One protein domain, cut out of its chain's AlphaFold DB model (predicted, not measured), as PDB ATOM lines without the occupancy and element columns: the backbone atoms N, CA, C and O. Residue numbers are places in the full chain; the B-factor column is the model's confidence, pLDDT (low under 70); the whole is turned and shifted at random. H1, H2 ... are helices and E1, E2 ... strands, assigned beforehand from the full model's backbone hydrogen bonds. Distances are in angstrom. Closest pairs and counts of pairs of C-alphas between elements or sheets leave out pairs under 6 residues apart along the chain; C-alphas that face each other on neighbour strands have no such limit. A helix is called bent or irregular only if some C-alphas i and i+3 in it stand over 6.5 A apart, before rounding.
ATOM      1  N   CYS A 188     134.986  74.213 117.590       93.12
ATOM      2  CA  CYS A 188     134.055  74.659 118.622       93.12
ATOM      3  C   CYS A 188     133.307  75.926 118.207       93.12
ATOM      4  O   CYS A 188     132.127  75.833 117.880       93.12
ATOM      5  N   GLU A 189     133.976  77.082 118.187       89.94
ATOM      6  CA  GLU A 189     133.425  78.386 117.771       89.94
ATOM      7  C   GLU A 189     132.126  78.780 118.506       89.94
ATOM      8  O   GLU A 189     131.375  79.649 118.064       89.94
ATOM      9  N   TYR A 190     131.886  78.169 119.670       93.06
ATOM     10  CA  TYR A 190     130.759  78.437 120.553       93.06
ATOM     11  C   TYR A 190     131.277  78.705 121.972       93.06
ATOM     12  O   TYR A 190     131.702  77.766 122.654       93.06
ATOM     13  N   PRO A 191     131.254  79.965 122.448       90.38
ATOM     14  CA  PRO A 191     131.963  80.338 123.669       90.38
ATOM     15  C   PRO A 191     131.599  79.546 124.938       90.38
ATOM     16  O   PRO A 191     132.526  79.111 125.621       90.38
ATOM     17  N   PRO A 192     130.315  79.249 125.242       91.31
ATOM     18  CA  PRO A 192     129.969  78.416 126.394       91.31
ATOM     19  C   PRO A 192     130.581  77.013 126.331       91.31
ATOM     20  O   PRO A 192     131.126  76.533 127.324       91.31
ATOM     21  N   LEU A 193     130.531  76.358 125.165       94.38
ATOM     22  CA  LEU A 193     131.124  75.030 124.984       94.38
ATOM     23  C   LEU A 193     132.648  75.088 125.080       94.38
ATOM     24  O   LEU A 193     133.246  74.225 125.718       94.38
ATOM     25  N   TYR A 194     133.273  76.119 124.509       93.88
ATOM     26  CA  TYR A 194     134.711  76.334 124.628       93.88
ATOM     27  C   TYR A 194     135.149  76.464 126.091       93.88
ATOM     28  O   TYR A 194     136.075  75.770 126.506       93.88
ATOM     29  N   THR A 195     134.466  77.283 126.900       91.12
ATOM     30  CA  THR A 195     134.794  77.440 128.326       91.12
ATOM     31  C   THR A 195     134.666  76.120 129.089       91.12
ATOM     32  O   THR A 195     135.554  75.785 129.875       91.12
ATOM     33  N   LEU A 196     133.608  75.342 128.834       93.69
ATOM     34  CA  LEU A 196     133.433  74.021 129.445       93.69
ATOM     35  C   LEU A 196     134.577  73.071 129.067       93.69
ATOM     36  O   LEU A 196     135.210  72.499 129.953       93.69
ATOM     37  N   LEU A 197     134.885  72.947 127.773       94.69
ATOM     38  CA  LEU A 197     135.957  72.075 127.288       94.69
ATOM     39  C   LEU A 197     137.331  72.504 127.810       94.69
ATOM     40  O   LEU A 197     138.098  71.646 128.238       94.69
ATOM     41  N   ASN A 198     137.620  73.805 127.845       91.81
ATOM     42  CA  ASN A 198     138.883  74.336 128.355       91.81
ATOM     43  C   ASN A 198     139.071  74.033 129.851       91.81
ATOM     44  O   ASN A 198     140.161  73.650 130.268       91.81
ATOM     45  N   ASN A 199     138.011  74.140 130.659       91.38
ATOM     46  CA  ASN A 199     138.066  73.784 132.079       91.38
ATOM     47  C   ASN A 199     138.233  72.261 132.262       91.38
ATOM     48  O   ASN A 199     139.131  71.812 132.982       91.38
ATOM     49  N   TRP A 200     137.415  71.460 131.570       94.50
ATOM     50  CA  TRP A 200     137.421  69.996 131.680       94.50
ATOM     51  C   TRP A 200     138.695  69.350 131.146       94.50
ATOM     52  O   TRP A 200     139.117  68.331 131.679       94.50
ATOM     53  N   CYS A 201     139.329  69.950 130.140       92.38
ATOM     54  CA  CYS A 201     140.545  69.440 129.510       92.38
ATOM     55  C   CYS A 201     141.804  70.219 129.933       92.38
ATOM     56  O   CYS A 201     142.849  70.127 129.295       92.38
ATOM     57  N   SER A 202     141.741  70.959 131.043       89.75
ATOM     58  CA  SER A 202     142.844  71.790 131.555       89.75
ATOM     59  C   SER A 202     144.064  71.005 132.053       89.75
ATOM     60  O   SER A 202     145.113  71.583 132.315       89.75
ATOM     61  N   GLY A 203     143.924  69.694 132.276       86.06
ATOM     62  CA  GLY A 203     144.953  68.855 132.910       86.06
ATOM     63  C   GLY A 203     145.037  68.994 134.439       86.06
ATOM     64  O   GLY A 203     145.558  68.102 135.105       86.06
ATOM     65  N   LYS A 204     144.456  70.046 135.023       89.75
ATOM     66  CA  LYS A 204     144.443  70.272 136.473       89.75
ATOM     67  C   LYS A 204     143.407  69.386 137.153       89.75
ATOM     68  O   LYS A 204     142.256  69.331 136.724       89.75
ATOM     69  N   TRP A 205     143.782  68.718 138.244       91.44
ATOM     70  CA  TRP A 205     142.938  67.684 138.857       91.44
ATOM     71  C   TRP A 205     141.548  68.186 139.276       91.44
ATOM     72  O   TRP A 205     140.555  67.550 138.920       91.44
ATOM     73  N   LEU A 206     141.479  69.325 139.976       88.19
ATOM     74  CA  LEU A 206     140.214  69.925 140.414       88.19
ATOM     75  C   LEU A 206     139.397  70.428 139.218       88.19
ATOM     76  O   LEU A 206     138.310  69.914 138.970       88.19
ATOM     77  N   GLU A 207     139.931  71.385 138.449       87.25
ATOM     78  CA  GLU A 207     139.218  72.045 137.338       87.25
ATOM     79  C   GLU A 207     138.684  71.041 136.302       87.25
ATOM     80  O   GLU A 207     137.534  71.152 135.878       87.25
ATOM     81  N   SER A 208     139.463  69.999 135.982       92.81
ATOM     82  CA  SER A 208     139.066  68.945 135.033       92.81
ATOM     83  C   SER A 208     137.896  68.067 135.484       92.81
ATOM     84  O   SER A 208     137.430  67.235 134.711       92.81
ATOM     85  N   ARG A 209     137.425  68.202 136.730       94.19
ATOM     86  CA  ARG A 209     136.329  67.399 137.297       94.19
ATOM     87  C   ARG A 209     135.110  68.222 137.688       94.19
ATOM     88  O   ARG A 209     134.070  67.625 137.949       94.19
ATOM     89  N   LEU A 210     135.212  69.548 137.750       92.88
ATOM     90  CA  LEU A 210     134.115  70.387 138.229       92.88
ATOM     91  C   LEU A 210     132.957  70.421 137.225       92.88
ATOM     92  O   LEU A 210     133.121  70.772 136.054       92.88
ATOM     93  N   ILE A 211     131.762  70.108 137.720       93.00
ATOM     94  CA  ILE A 211     130.498  70.296 137.009       93.00
ATOM     95  C   ILE A 211     129.563  71.108 137.902       93.00
ATOM     96  O   ILE A 211     129.341  70.773 139.064       93.00
ATOM     97  N   ALA A 212     129.001  72.181 137.350       90.75
ATOM     98  CA  ALA A 212     127.995  72.983 138.031       90.75
ATOM     99  C   ALA A 212     126.679  72.199 138.201       90.75
ATOM    100  O   ALA A 212     126.184  71.598 137.244       90.75
ATOM    101  N   GLY A 213     126.100  72.239 139.405       91.75
ATOM    102  CA  GLY A 213     124.861  71.526 139.718       91.75
ATOM    103  C   GLY A 213     125.029  70.012 139.604       91.75
ATOM    104  O   GLY A 213     126.053  69.464 139.999       91.75
ATOM    105  N   ARG A 214     124.027  69.337 139.041       92.75
ATOM    106  CA  ARG A 214     124.037  67.898 138.717       92.75
ATOM    107  C   ARG A 214     124.467  67.624 137.270       92.75
ATOM    108  O   ARG A 214     124.370  66.489 136.802       92.75
ATOM    109  N   GLY A 215     124.922  68.650 136.547       92.31
ATOM    110  CA  GLY A 215     125.295  68.558 135.134       92.31
ATOM    111  C   GLY A 215     124.109  68.346 134.194       92.31
ATOM    112  O   GLY A 215     124.303  67.887 133.069       92.31
ATOM    113  N   GLN A 216     122.890  68.654 134.644       94.38
ATOM    114  CA  GLN A 216     121.667  68.463 133.863       94.38
ATOM    115  C   GLN A 216     121.376  69.622 132.912       94.38
ATOM    116  O   GLN A 216     120.466  69.487 132.095       94.38
ATOM    117  N   SER A 217     122.144  70.718 132.993       94.31
ATOM    118  CA  SER A 217     122.085  71.806 132.019       94.31
ATOM    119  C   SER A 217     122.258  71.241 130.616       94.31
ATOM    120  O   SER A 217     123.261  70.578 130.348       94.31
ATOM    121  N   ALA A 218     121.275  71.458 129.748       95.25
ATOM    122  CA  ALA A 218     121.243  70.848 128.425       95.25
ATOM    123  C   ALA A 218     120.793  71.844 127.360       95.25
ATOM    124  O   ALA A 218     119.875  72.630 127.597       95.25
ATOM    125  N   LEU A 219     121.442  71.776 126.199       95.69
ATOM    126  CA  LEU A 219     121.155  72.608 125.032       95.69
ATOM    127  C   LEU A 219     121.082  71.739 123.767       95.69
ATOM    128  O   LEU A 219     121.802  70.738 123.672       95.69
ATOM    129  N   PRO A 220     120.271  72.118 122.770       96.44
ATOM    130  CA  PRO A 220     120.385  71.578 121.426       96.44
ATOM    131  C   PRO A 220     121.622  72.181 120.748       96.44
ATOM    132  O   PRO A 220     121.866  73.386 120.834       96.44
ATOM    133  N   SER A 256     123.275  67.168 127.444       97.19
ATOM    134  CA  SER A 256     123.572  67.665 128.793       97.19
ATOM    135  C   SER A 256     125.065  67.913 129.016       97.19
ATOM    136  O   SER A 256     125.917  67.259 128.415       97.19
ATOM    137  N   HIS A 257     125.408  68.811 129.941       96.31
ATOM    138  CA  HIS A 257     126.797  69.044 130.343       96.31
ATOM    139  C   HIS A 257     127.458  67.774 130.888       96.31
ATOM    140  O   HIS A 257     128.625  67.533 130.601       96.31
ATOM    141  N   LEU A 258     126.726  66.940 131.635       96.81
ATOM    142  CA  LEU A 258     127.247  65.666 132.130       96.81
ATOM    143  C   LEU A 258     127.595  64.700 130.987       96.81
ATOM    144  O   LEU A 258     128.605  64.000 131.053       96.81
ATOM    145  N   GLU A 259     126.773  64.661 129.942       96.88
ATOM    146  CA  GLU A 259     127.035  63.848 128.754       96.88
ATOM    147  C   GLU A 259     128.261  64.359 127.989       96.88
ATOM    148  O   GLU A 259     129.183  63.582 127.732       96.88
ATOM    149  N   LEU A 260     128.330  65.671 127.724       97.31
ATOM    150  CA  LEU A 260     129.500  66.300 127.102       97.31
ATOM    151  C   LEU A 260     130.776  66.027 127.908       97.31
ATOM    152  O   LEU A 260     131.791  65.647 127.333       97.31
ATOM    153  N   PHE A 261     130.721  66.156 129.236       97.00
ATOM    154  CA  PHE A 261     131.843  65.891 130.135       97.00
ATOM    155  C   PHE A 261     132.338  64.444 130.049       97.00
ATOM    156  O   PHE A 261     133.544  64.193 129.995       97.00
ATOM    157  N   ARG A 262     131.427  63.464 130.041       96.38
ATOM    158  CA  ARG A 262     131.794  62.041 129.966       96.38
ATOM    159  C   ARG A 262     132.510  61.718 128.660       96.38
ATOM    160  O   ARG A 262     133.521  61.021 128.695       96.38
ATOM    161  N   ILE A 263     132.012  62.257 127.549       96.12
ATOM    162  CA  ILE A 263     132.621  62.088 126.227       96.12
ATOM    163  C   ILE A 263     133.970  62.818 126.172       96.12
ATOM    164  O   ILE A 263     134.971  62.248 125.740       96.12
ATOM    165  N   ALA A 264     134.022  64.060 126.659       95.75
ATOM    166  CA  ALA A 264     135.237  64.860 126.628       95.75
ATOM    167  C   ALA A 264     136.358  64.252 127.473       95.75
ATOM    168  O   ALA A 264     137.487  64.112 127.005       95.75
ATOM    169  N   SER A 265     136.036  63.817 128.693       94.56
ATOM    170  CA  SER A 265     137.001  63.157 129.569       94.56
ATOM    171  C   SER A 265     137.533  61.858 128.965       94.56
ATOM    172  O   SER A 265     138.746  61.642 128.995       94.56
ATOM    173  N   GLN A 266     136.663  61.051 128.345       94.88
ATOM    174  CA  GLN A 266     137.053  59.817 127.664       94.88
ATOM    175  C   GLN A 266     138.098  60.078 126.575       94.88
ATOM    176  O   GLN A 266     139.161  59.467 126.610       94.88
ATOM    177  N   PHE A 267     137.838  60.991 125.637       94.19
ATOM    178  CA  PHE A 267     138.752  61.234 124.515       94.19
ATOM    179  C   PHE A 267     139.991  62.049 124.903       94.19
ATOM    180  O   PHE A 267     141.067  61.863 124.328       94.19
ATOM    181  N   TYR A 268     139.878  62.952 125.880       94.62
ATOM    182  CA  TYR A 268     141.016  63.767 126.289       94.62
ATOM    183  C   TYR A 268     141.988  62.993 127.187       94.62
ATOM    184  O   TYR A 268     143.180  62.944 126.886       94.62
ATOM    185  N   TYR A 269     141.487  62.323 128.231       93.69
ATOM    186  CA  TYR A 269     142.311  61.616 129.221       93.69
ATOM    187  C   TYR A 269     142.463  60.113 128.966       93.69
ATOM    188  O   TYR A 269     143.113  59.437 129.763       93.69
ATOM    189  N   ASN A 270     141.841  59.582 127.910       92.31
ATOM    190  CA  ASN A 270     141.755  58.145 127.640       92.31
ATOM    191  C   ASN A 270     141.114  57.339 128.794       92.31
ATOM    192  O   ASN A 270     141.434  56.174 129.015       92.31
ATOM    193  N   ARG A 271     140.242  57.982 129.585       92.62
ATOM    194  CA  ARG A 271     139.493  57.377 130.700       92.62
ATOM    195  C   ARG A 271     138.305  58.248 131.093       92.62
ATOM    196  O   ARG A 271     138.352  59.465 130.953       92.62
ATOM    197  N   HIS A 272     137.279  57.649 131.689       91.56
ATOM    198  CA  HIS A 272     136.184  58.419 132.274       91.56
ATOM    199  C   HIS A 272     136.609  59.036 133.609       91.56
ATOM    200  O   HIS A 272     136.946  58.327 134.561       91.56
ATOM    201  N   LEU A 273     136.586  60.367 133.692       93.69
ATOM    202  CA  LEU A 273     136.771  61.055 134.965       93.69
ATOM    203  C   LEU A 273     135.483  60.985 135.793       93.69
ATOM    204  O   LEU A 273     134.376  61.056 135.258       93.69
ATOM    205  N   ARG A 274     135.623  60.867 137.118       94.31
ATOM    206  CA  ARG A 274     134.489  61.014 138.037       94.31
ATOM    207  C   ARG A 274     134.188  62.510 138.215       94.31
ATOM    208  O   ARG A 274     135.106  63.236 138.605       94.31
ATOM    209  N   PRO A 275     132.960  62.974 137.927       94.94
ATOM    210  CA  PRO A 275     132.603  64.377 138.081       94.94
ATOM    211  C   PRO A 275     132.498  64.760 139.559       94.94
ATOM    212  O   PRO A 275     131.985  63.997 140.379       94.94
ATOM    213  N   LEU A 276     132.956  65.964 139.879       94.56
ATOM    214  CA  LEU A 276     132.747  66.632 141.154       94.56
ATOM    215  C   LEU A 276     131.643  67.669 140.962       94.56
ATOM    216  O   LEU A 276     131.832  68.701 140.315       94.56
ATOM    217  N   PHE A 277     130.471  67.358 141.503       94.31
ATOM    218  CA  PHE A 277     129.302  68.220 141.421       94.31
ATOM    219  C   PHE A 277     129.408  69.358 142.430       94.31
ATOM    220  O   PHE A 277     129.584  69.127 143.627       94.31
ATOM    221  N   VAL A 278     129.279  70.590 141.949       90.00
ATOM    222  CA  VAL A 278     129.293  71.781 142.797       90.00
ATOM    223  C   VAL A 278     127.864  72.239 143.033       90.00
ATOM    224  O   VAL A 278     127.135  72.565 142.094       90.00
ATOM    225  N   ASN A 279     127.469  72.288 144.306       87.25
ATOM    226  CA  ASN A 279     126.147  72.763 144.691       87.25
ATOM    227  C   ASN A 279     125.948  74.230 144.266       87.25
ATOM    228  O   ASN A 279     126.860  75.054 144.356       87.25
ATOM    229  N   ARG A 280     124.728  74.573 143.847       81.31
ATOM    230  CA  ARG A 280     124.363  75.887 143.305       81.31
ATOM    231  C   ARG A 280     124.710  77.047 144.242       81.31
ATOM    232  O   ARG A 280     125.150  78.090 143.768       81.31
ATOM    233  N   TRP A 281     124.572  76.855 145.553       82.44
ATOM    234  CA  TRP A 281     124.886  77.874 146.561       82.44
ATOM    235  C   TRP A 281     126.386  78.189 146.674       82.44
ATOM    236  O   TRP A 281     126.741  79.311 147.018       82.44
ATOM    237  N   LEU A 282     127.265  77.242 146.329       85.38
ATOM    238  CA  LEU A 282     128.720  77.443 146.347       85.38
ATOM    239  C   LEU A 282     129.235  78.117 145.069       85.38
ATOM    240  O   LEU A 282     130.281  78.762 145.085       85.38
ATOM    241  N   LEU A 283     128.493  78.012 143.964       83.19
ATOM    242  CA  LEU A 283     128.929  78.544 142.672       83.19
ATOM    243  C   LEU A 283     129.007  80.068 142.646       83.19
ATOM    244  O   LEU A 283     129.939  80.603 142.057       83.19
ATOM    245  N   GLY A 284     128.081  80.770 143.302       83.62
ATOM    246  CA  GLY A 284     128.129  82.234 143.409       83.62
ATOM    247  C   GLY A 284     129.439  82.730 144.044       83.62
ATOM    248  O   GLY A 284     130.185  83.456 143.382       83.62
ATOM    249  N   PRO A 285     129.766  82.296 145.277       85.12
ATOM    250  CA  PRO A 285     131.042  82.603 145.927       85.12
ATOM    251  C   PRO A 285     132.269  82.191 145.105       85.12
ATOM    252  O   PRO A 285     133.219  82.964 145.002       85.12
ATOM    253  N   MET A 286     132.249  81.014 144.465       83.69
ATOM    254  CA  MET A 286     133.360  80.557 143.618       83.69
ATOM    255  C   MET A 286     133.571  81.445 142.386       83.69
ATOM    256  O   MET A 286     134.711  81.784 142.066       83.69
ATOM    257  N   ILE A 287     132.493  81.851 141.704       83.94
ATOM    258  CA  ILE A 287     132.561  82.773 140.561       83.94
ATOM    259  C   ILE A 287     133.104  84.129 141.021       83.94
ATOM    260  O   ILE A 287     133.969  84.693 140.354       83.94
ATOM    261  N   LEU A 288     132.655  84.633 142.175       83.69
ATOM    262  CA  LEU A 288     133.134  85.900 142.726       83.69
ATOM    263  C   LEU A 288     134.628  85.844 143.083       83.69
ATOM    264  O   LEU A 288     135.382  86.735 142.694       83.69
ATOM    265  N   GLY A 289     135.068  84.777 143.754       84.44
ATOM    266  CA  GLY A 289     136.477  84.557 144.080       84.44
ATOM    267  C   GLY A 289     137.349  84.446 142.827       84.44
ATOM    268  O   GLY A 289     138.377  85.114 142.721       84.44
ATOM    269  N   ARG A 290     136.901  83.686 141.817       81.31
ATOM    270  CA  ARG A 290     137.597  83.591 140.526       81.31
ATOM    271  C   ARG A 290     137.657  84.940 139.819       81.31
ATOM    272  O   ARG A 290     138.690  85.263 139.239       81.31
ATOM    273  N   ARG A 291     136.588  85.735 139.874       81.69
ATOM    274  CA  ARG A 291     136.555  87.083 139.297       81.69
ATOM    275  C   ARG A 291     137.563  88.007 139.967       81.69
ATOM    276  O   ARG A 291     138.262  88.724 139.261       81.69
ATOM    277  N   LEU A 292     137.682  87.948 141.293       82.56
ATOM    278  CA  LEU A 292     138.684  88.712 142.034       82.56
ATOM    279  C   LEU A 292     140.110  88.322 141.614       82.56
ATOM    280  O   LEU A 292     140.888  89.198 141.249       82.56
ATOM    281  N   LEU A 293     140.424  87.019 141.565       80.25
ATOM    282  CA  LEU A 293     141.732  86.540 141.094       80.25
ATOM    283  C   LEU A 293     142.011  86.921 139.635       80.25
ATOM    284  O   LEU A 293     143.127  87.301 139.294       80.25
ATOM    285  N   SER A 294     141.010  86.814 138.764       76.19
ATOM    286  CA  SER A 294     141.195  87.067 137.332       76.19
ATOM    287  C   SER A 294     141.379  88.561 137.051       76.19
ATOM    288  O   SER A 294     142.186  88.917 136.196       76.19
ATOM    289  N   ARG A 295     140.731  89.446 137.825       74.31
ATOM    290  CA  ARG A 295     140.956  90.900 137.760       74.31
ATOM    291  C   ARG A 295     142.389  91.292 138.098       74.31
ATOM    292  O   ARG A 295     142.932  92.160 137.426       74.31
ATOM    293  N   LEU A 296     143.021  90.614 139.058       76.38
ATOM    294  CA  LEU A 296     144.448  90.805 139.354       76.38
ATOM    295  C   LEU A 296     145.346  90.415 138.167       76.38
ATOM    296  O   LEU A 296     146.449  90.929 138.034       76.38
ATOM    297  N   GLN A 297     144.865  89.535 137.286       66.19
ATOM    298  CA  GLN A 297     145.544  89.102 136.060       66.19
ATOM    299  C   GLN A 297     145.057  89.851 134.803       66.19
ATOM    300  O   GLN A 297     145.405  89.457 133.690       66.19
ATOM    301  N   GLY A 298     144.212  90.879 134.952       59.12
ATOM    302  CA  GLY A 298     143.644  91.637 133.832       59.12
ATOM    303  C   GLY A 298     142.658  90.854 132.952       59.12
ATOM    304  O   GLY A 298     142.402  91.251 131.817       59.12
ATOM    305  N   LYS A 299     142.103  89.735 133.437       62.12
ATOM    306  CA  LYS A 299     141.144  88.890 132.705       62.12
ATOM    307  C   LYS A 299     139.782  88.911 133.402       62.12
ATOM    308  O   LYS A 299     139.692  88.690 134.604       62.12
ATOM    309  N   GLU A 300     138.694  89.130 132.669       62.56
ATOM    310  CA  GLU A 300     137.343  88.893 133.204       62.56
ATOM    311  C   GLU A 300     136.927  87.443 132.892       62.56
ATOM    312  O   GLU A 300     137.069  87.004 131.746       62.56
ATOM    313  N   PRO A 301     136.435  86.670 133.880       68.88
ATOM    314  CA  PRO A 301     135.973  85.309 133.641       68.88
ATOM    315  C   PRO A 301     134.716  85.311 132.764       68.88
ATOM    316  O   PRO A 301     133.864  86.199 132.864       68.88
ATOM    317  N   PHE A 302     134.582  84.288 131.918       79.12
ATOM    318  CA  PHE A 302     133.381  84.099 131.105       79.12
ATOM    319  C   PHE A 302     132.154  83.820 131.982       79.12
ATOM    320  O   PHE A 302     131.059  84.299 131.689       79.12
ATOM    321  N   GLU A 303     132.335  83.065 133.068       80.00
ATOM    322  CA  GLU A 303     131.254  82.693 133.970       80.00
ATOM    323  C   GLU A 303     130.692  83.921 134.708       80.00
ATOM    324  O   GLU A 303     131.397  84.616 135.439       80.00
ATOM    325  N   GLN A 304     129.391  84.165 134.543       81.94
ATOM    326  CA  GLN A 304     128.677  85.283 135.162       81.94
ATOM    327  C   GLN A 304     127.707  84.795 136.245       81.94
ATOM    328  O   GLN A 304     127.141  83.707 136.150       81.94
ATOM    329  N   LEU A 305     127.432  85.634 137.249       81.75
ATOM    330  CA  LEU A 305     126.533  85.285 138.362       81.75
ATOM    331  C   LEU A 305     125.110  84.930 137.905       81.75
ATOM    332  O   LEU A 305     124.469  84.056 138.489       81.75
ATOM    333  N   TRP A 306     124.611  85.567 136.840       82.19
ATOM    334  CA  TRP A 306     123.271  85.297 136.313       82.19
ATOM    335  C   TRP A 306     123.129  83.867 135.768       82.19
ATOM    336  O   TRP A 306     122.036  83.300 135.838       82.19
ATOM    337  N   MET A 307     124.222  83.257 135.288       85.12
ATOM    338  CA  MET A 307     124.220  81.895 134.736       85.12
ATOM    339  C   MET A 307     123.817  80.859 135.790       85.12
ATOM    340  O   MET A 307     123.248  79.826 135.444       85.12
ATOM    341  N   ALA A 308     124.014  81.156 137.083       83.69
ATOM    342  CA  ALA A 308     123.628  80.270 138.179       83.69
ATOM    343  C   ALA A 308     122.123  79.941 138.202       83.69
ATOM    344  O   ALA A 308     121.729  78.893 138.714       83.69
ATOM    345  N   LYS A 309     121.276  80.811 137.632       83.44
ATOM    346  CA  LYS A 309     119.828  80.573 137.512       83.44
ATOM    347  C   LYS A 309     119.492  79.448 136.527       83.44
ATOM    348  O   LYS A 309     118.501  78.760 136.747       83.44
ATOM    349  N   TYR A 310     120.324  79.244 135.504       84.81
ATOM    350  CA  TYR A 310     120.124  78.274 134.417       84.81
ATOM    351  C   TYR A 310     120.811  76.922 134.666       84.81
ATOM    352  O   TYR A 310     120.777  76.019 133.827       84.81
ATOM    353  N   ILE A 311     121.443  76.758 135.827       87.88
ATOM    354  CA  ILE A 311     122.053  75.487 136.217       87.88
ATOM    355  C   ILE A 311     120.968  74.426 136.360       87.88
ATOM    356  O   ILE A 311     119.927  74.671 136.966       87.88
ATOM    357  N   ASP A 312     121.243  73.254 135.793       90.12
ATOM    358  CA  ASP A 312     120.345  72.102 135.711       90.12
ATOM    359  C   ASP A 312     119.039  72.347 134.932       90.12
ATOM    360  O   ASP A 312     118.201  71.451 134.844       90.12
ATOM    361  N   GLN A 313     118.888  73.509 134.285       92.38
ATOM    362  CA  GLN A 313     117.782  73.769 133.367       92.38
ATOM    363  C   GLN A 313     118.062  73.215 131.970       92.38
ATOM    364  O   GLN A 313     119.188  73.250 131.471       92.38
ATOM    365  N   ARG A 314     117.009  72.737 131.308       93.69
ATOM    366  CA  ARG A 314     117.099  72.129 129.980       93.69
ATOM    367  C   ARG A 314     116.364  72.979 128.962       93.69
ATOM    368  O   ARG A 314     115.195  73.304 129.157       93.69
ATOM    369  N   ILE A 336     126.949  66.822 118.102       97.00
ATOM    370  CA  ILE A 336     128.001  67.276 119.025       97.00
ATOM    371  C   ILE A 336     128.683  66.100 119.736       97.00
ATOM    372  O   ILE A 336     129.906  66.056 119.823       97.00
ATOM    373  N   THR A 337     127.916  65.084 120.133       96.50
ATOM    374  CA  THR A 337     128.427  63.876 120.794       96.50
ATOM    375  C   THR A 337     129.435  63.107 119.937       96.50
ATOM    376  O   THR A 337     130.395  62.561 120.472       96.50
ATOM    377  N   ARG A 338     129.271  63.107 118.606       95.94
ATOM    378  CA  ARG A 338     130.221  62.496 117.663       95.94
ATOM    379  C   ARG A 338     131.336  63.435 117.236       95.94
ATOM    380  O   ARG A 338     132.427  62.962 116.939       95.94
ATOM    381  N   ARG A 339     131.085  64.744 117.180       96.94
ATOM    382  CA  ARG A 339     132.099  65.731 116.784       96.94
ATOM    383  C   ARG A 339     133.054  66.093 117.911       96.94
ATOM    384  O   ARG A 339     134.165  66.502 117.605       96.94
ATOM    385  N   LEU A 340     132.702  65.857 119.180       96.00
ATOM    386  CA  LEU A 340     133.585  66.111 120.326       96.00
ATOM    387  C   LEU A 340     134.988  65.511 120.161       96.00
ATOM    388  O   LEU A 340     135.952  66.153 120.560       96.00
ATOM    389  N   VAL A 341     135.125  64.341 119.526       95.00
ATOM    390  CA  VAL A 341     136.445  63.751 119.240       95.00
ATOM    391  C   VAL A 341     137.305  64.653 118.345       95.00
ATOM    392  O   VAL A 341     138.486  64.817 118.615       95.00
ATOM    393  N   PHE A 342     136.713  65.305 117.340       95.69
ATOM    394  CA  PHE A 342     137.409  66.234 116.444       95.69
ATOM    395  C   PHE A 342     137.775  67.529 117.168       95.69
ATOM    396  O   PHE A 342     138.889  68.017 117.009       95.69
ATOM    397  N   LEU A 343     136.872  68.055 118.005       95.50
ATOM    398  CA  LEU A 343     137.150  69.243 118.819       95.50
ATOM    399  C   LEU A 343     138.333  68.979 119.768       95.50
ATOM    400  O   LEU A 343     139.238  69.798 119.898       95.50
ATOM    401  N   ILE A 344     138.344  67.807 120.406       95.00
ATOM    402  CA  ILE A 344     139.400  67.385 121.331       95.00
ATOM    403  C   ILE A 344     140.715  67.126 120.603       95.00
ATOM    404  O   ILE A 344     141.766  67.519 121.105       95.00
ATOM    405  N   GLU A 345     140.667  66.502 119.428       94.88
ATOM    406  CA  GLU A 345     141.846  66.285 118.593       94.88
ATOM    407  C   GLU A 345     142.461  67.615 118.148       94.88
ATOM    408  O   GLU A 345     143.656  67.829 118.328       94.88
ATOM    409  N   ASN A 346     141.651  68.560 117.664       93.69
ATOM    410  CA  ASN A 346     142.123  69.892 117.283       93.69
ATOM    411  C   ASN A 346     142.746  70.641 118.471       93.69
ATOM    412  O   ASN A 346     143.797  71.267 118.327       93.69
ATOM    413  N   MET A 347     142.137  70.524 119.653       92.19
ATOM    414  CA  MET A 347     142.657  71.098 120.893       92.19
ATOM    415  C   MET A 347     143.977  70.448 121.344       92.19
ATOM    416  O   MET A 347     144.842  71.154 121.856       92.19
ATOM    417  N   LYS A 348     144.161  69.133 121.153       91.31
ATOM    418  CA  LYS A 348     145.419  68.427 121.462       91.31
ATOM    419  C   LYS A 348     146.521  68.744 120.456       91.31
ATOM    420  O   LYS A 348     147.656  68.987 120.853       91.31
ATOM    421  N   ARG A 349     146.184  68.733 119.166       91.88
ATOM    422  CA  ARG A 349     147.132  68.915 118.066       91.88
ATOM    423  C   ARG A 349     147.659  70.345 117.995       91.88
ATOM    424  O   ARG A 349     148.847  70.528 117.773       91.88
ATOM    425  N   ASN A 350     146.788  71.344 118.164       87.69
ATOM    426  CA  ASN A 350     147.149  72.762 118.057       87.69
ATOM    427  C   ASN A 350     146.505  73.590 119.189       87.69
ATOM    428  O   ASN A 350     145.584  74.373 118.932       87.69
ATOM    429  N   PRO A 351     146.963  73.449 120.446       87.88
ATOM    430  CA  PRO A 351     146.301  74.046 121.609       87.88
ATOM    431  C   PRO A 351     146.255  75.578 121.567       87.88
ATOM    432  O   PRO A 351     145.251  76.176 121.953       87.88
ATOM    433  N   GLU A 352     147.316  76.227 121.084       87.50
ATOM    434  CA  GLU A 352     147.370  77.690 120.989       87.50
ATOM    435  C   GLU A 352     146.462  78.227 119.887       87.50
ATOM    436  O   GLU A 352     145.686  79.149 120.128       87.50
ATOM    437  N   LEU A 353     146.493  77.610 118.701       87.69
ATOM    438  CA  LEU A 353     145.612  77.981 117.596       87.69
ATOM    439  C   LEU A 353     144.142  77.813 117.993       87.69
ATOM    440  O   LEU A 353     143.338  78.717 117.783       87.69
ATOM    441  N   TRP A 354     143.809  76.685 118.626       89.19
ATOM    442  CA  TRP A 354     142.477  76.409 119.155       89.19
ATOM    443  C   TRP A 354     142.001  77.483 120.139       89.19
ATOM    444  O   TRP A 354     140.881  77.992 120.021       89.19
ATOM    445  N   ARG A 355     142.862  77.834 121.103       86.88
ATOM    446  CA  ARG A 355     142.602  78.868 122.111       86.88
ATOM    447  C   ARG A 355     142.388  80.226 121.452       86.88
ATOM    448  O   ARG A 355     141.353  80.843 121.677       86.88
ATOM    449  N   ASN A 356     143.313  80.649 120.594       82.94
ATOM    450  CA  ASN A 356     143.256  81.938 119.906       82.94
ATOM    451  C   ASN A 356     141.988  82.069 119.054       82.94
ATOM    452  O   ASN A 356     141.332  83.111 119.081       82.94
ATOM    453  N   TRP A 357     141.604  81.001 118.350       84.19
ATOM    454  CA  TRP A 357     140.408  80.984 117.510       84.19
ATOM    455  C   TRP A 357     139.122  81.177 118.323       84.19
ATOM    456  O   TRP A 357     138.269  81.995 117.975       84.19
ATOM    457  N   ASN A 358     138.991  80.461 119.442       88.62
ATOM    458  CA  ASN A 358     137.806  80.541 120.294       88.62
ATOM    459  C   ASN A 358     137.775  81.815 121.153       88.62
ATOM    460  O   ASN A 358     136.713  82.407 121.342       88.62
ATOM    461  N   GLU A 359     138.924  82.296 121.629       82.56
ATOM    462  CA  GLU A 359     139.017  83.572 122.345       82.56
ATOM    463  C   GLU A 359     138.726  84.769 121.435       82.56
ATOM    464  O   GLU A 359     138.129  85.747 121.884       82.56
ATOM    465  N   ALA A 360     139.050  84.691 120.141       77.25
ATOM    466  CA  ALA A 360     138.651  85.713 119.177       77.25
ATOM    467  C   ALA A 360     137.118  85.852 119.063       77.25
ATOM    468  O   ALA A 360     136.633  86.955 118.820       77.25
ATOM    469  N   MET A 361     136.351  84.776 119.297       74.50
ATOM    470  CA  MET A 361     134.879  84.823 119.341       74.50
ATOM    471  C   MET A 361     134.331  85.446 120.635       74.50
ATOM    472  O   MET A 361     133.187  85.897 120.657       74.50
ATOM    473  N   LEU A 362     135.128  85.488 121.708       69.31
ATOM    474  CA  LEU A 362     134.777  86.138 122.977       69.31
ATOM    475  C   LEU A 362     135.023  87.654 122.962       69.31
ATOM    476  O   LEU A 362     134.419  88.383 123.752       69.31
ATOM    477  N   ARG A 363     135.919  88.144 122.094       61.19
ATOM    478  CA  ARG A 363     136.276  89.569 122.032       61.19
ATOM    479  C   ARG A 363     135.096  90.398 121.517       61.19
ATOM    480  O   ARG A 363     134.578  90.172 120.425       61.19
ATOM    481  N   LYS A 364     134.690  91.389 122.317       53.50
ATOM    482  CA  LYS A 364     133.581  92.309 122.024       53.50
ATOM    483  C   LYS A 364     133.899  93.127 120.770       53.50
ATOM    484  O   LYS A 364     134.830  93.921 120.765       53.50
ATOM    485  N   ALA A 365     133.118  92.933 119.710       51.31
ATOM    486  CA  ALA A 365     133.290  93.609 118.420       51.31
ATOM    487  C   ALA A 365     132.332  94.804 118.228       51.31
ATOM    488  O   ALA A 365     131.940  95.092 117.093       51.31
ATOM    489  N   ALA A 366     131.898  95.442 119.323       48.91
ATOM    490  CA  ALA A 366     131.009  96.603 119.262       48.91
ATOM    491  C   ALA A 366     131.785  97.878 118.898       48.91
ATOM    492  O   ALA A 366     131.410  98.543 117.934       48.91
ATOM    493  N   ASP A 367     132.918  98.132 119.560       52.28
ATOM    494  CA  ASP A 367     133.682  99.365 119.364       52.28
ATOM    495  C   ASP A 367     134.736  99.208 118.266       52.28
ATOM    496  O   ASP A 367     135.640  98.367 118.334       52.28
TER     497      ASP A 367
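AT A GLANCE: This is residues 188 to 220, 256 to 314 and 336 to 367 of the 578 residues of the protein "NAD-dependent epimerase/dehydratase" of Desulfobulbus propionicus (strain ATCC 33891 / DSM 2032 / VKM B-1956 / 1pr3) (UniProt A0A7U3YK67). H1 lies in the middle of a loose horseshoe of parts: H6, H5 and H2 follow one another round it, then the strand pair E1 and E2, and then the hairpin of H3 and H4. H3 and H4 keep clear of H1, and the horseshoe is open between them and H6. The printed part has 124 residues with six named helices and two named strands, in the order H1 E1 H2 E2 H3 H4 H5 H6; the strands make a small parallel sheet, E1 beside E2, and the class is mostly helix. The whole is compact, with a radius of gyration of the C-alphas of 14.5 A and spans of 35 by 33 by 29 A.

IN THESE COORDINATES: H1 is residues 191 to 200, 14.2 A long, from C-alpha 191 at (131.963, 80.338, 123.669). E1 is residues 210 to 212. After the first cut H2 holds residues 257 to 269, 17.2 A long. E2 is residues 276 to 278. H3, residues 280 to 296, is the longest helix at 25.3 A, beginning at C-alpha 280 at (124.363, 75.887, 143.305). H4 is residues 305 to 310. After the second cut H5 holds residues 336 to 349, 19.2 A long; it is only just irregular, with C-alphas 338 and 341 6.54 A apart. H6, residues 351 to 362, is 16.8 A long and ends at C-alpha 362 at (134.777, 86.138, 122.977).

HOW THE PARTS SIT: H1 touches H2, whose residues 261 to 265 alone meet it, at a steep tilt of 52 degrees, the same way; their closest C-alphas, Trp 200 and Phe 261, are 7.1 A apart. Residues 358 to 362 of H6 touch H1, closest at the C-alphas of Pro 191 and Leu 362, 6.5 A. H1 and H5 are near each other, while H1 and H3 are apart. H2 touches H5 at a steep tilt of 38 degrees, the same way, closest at the C-alphas of Phe 267 and Val 341, 6.3 A. H5 and H6 only just touch, and only at the corner, with the C-alphas of Met 347 and Trp 354 closest at 5.6 A. E1 and E2 are parallel, with N 211 and O 276 3.0 A apart and N 278 and O 211 2.9 A apart, within hydrogen-bond range. H3 and H4 form a helical hairpin, opposite ways at a shallow tilt of 33 degrees, only just short of steep; the C-alphas of Gly 284 and Leu 305 are closest at 6.1 A. Every O i to N i+4 pair is within hydrogen-bond range in H1 and H2, against 11 of 13 in H3, 8 of 10 in H5, 7 of 8 in H6 and 0 of 2 in H4, where 3 of 3 O i to N i+3 pairs are.

THE WHOLE: The C-alphas farthest apart, Arg 271 and Asp 367, are 43.9 A apart. Residues 221 to 255 are not printed, with 8.9 A between C-alphas 220 and 256, nor are residues 315 to 335, with 16.2 A between C-alphas 314 and 336. Of the links that are printed whole, none is long. The mean pLDDT of the printed part is 87.2; residues 297 to 301 and 362 to 367 are under 70.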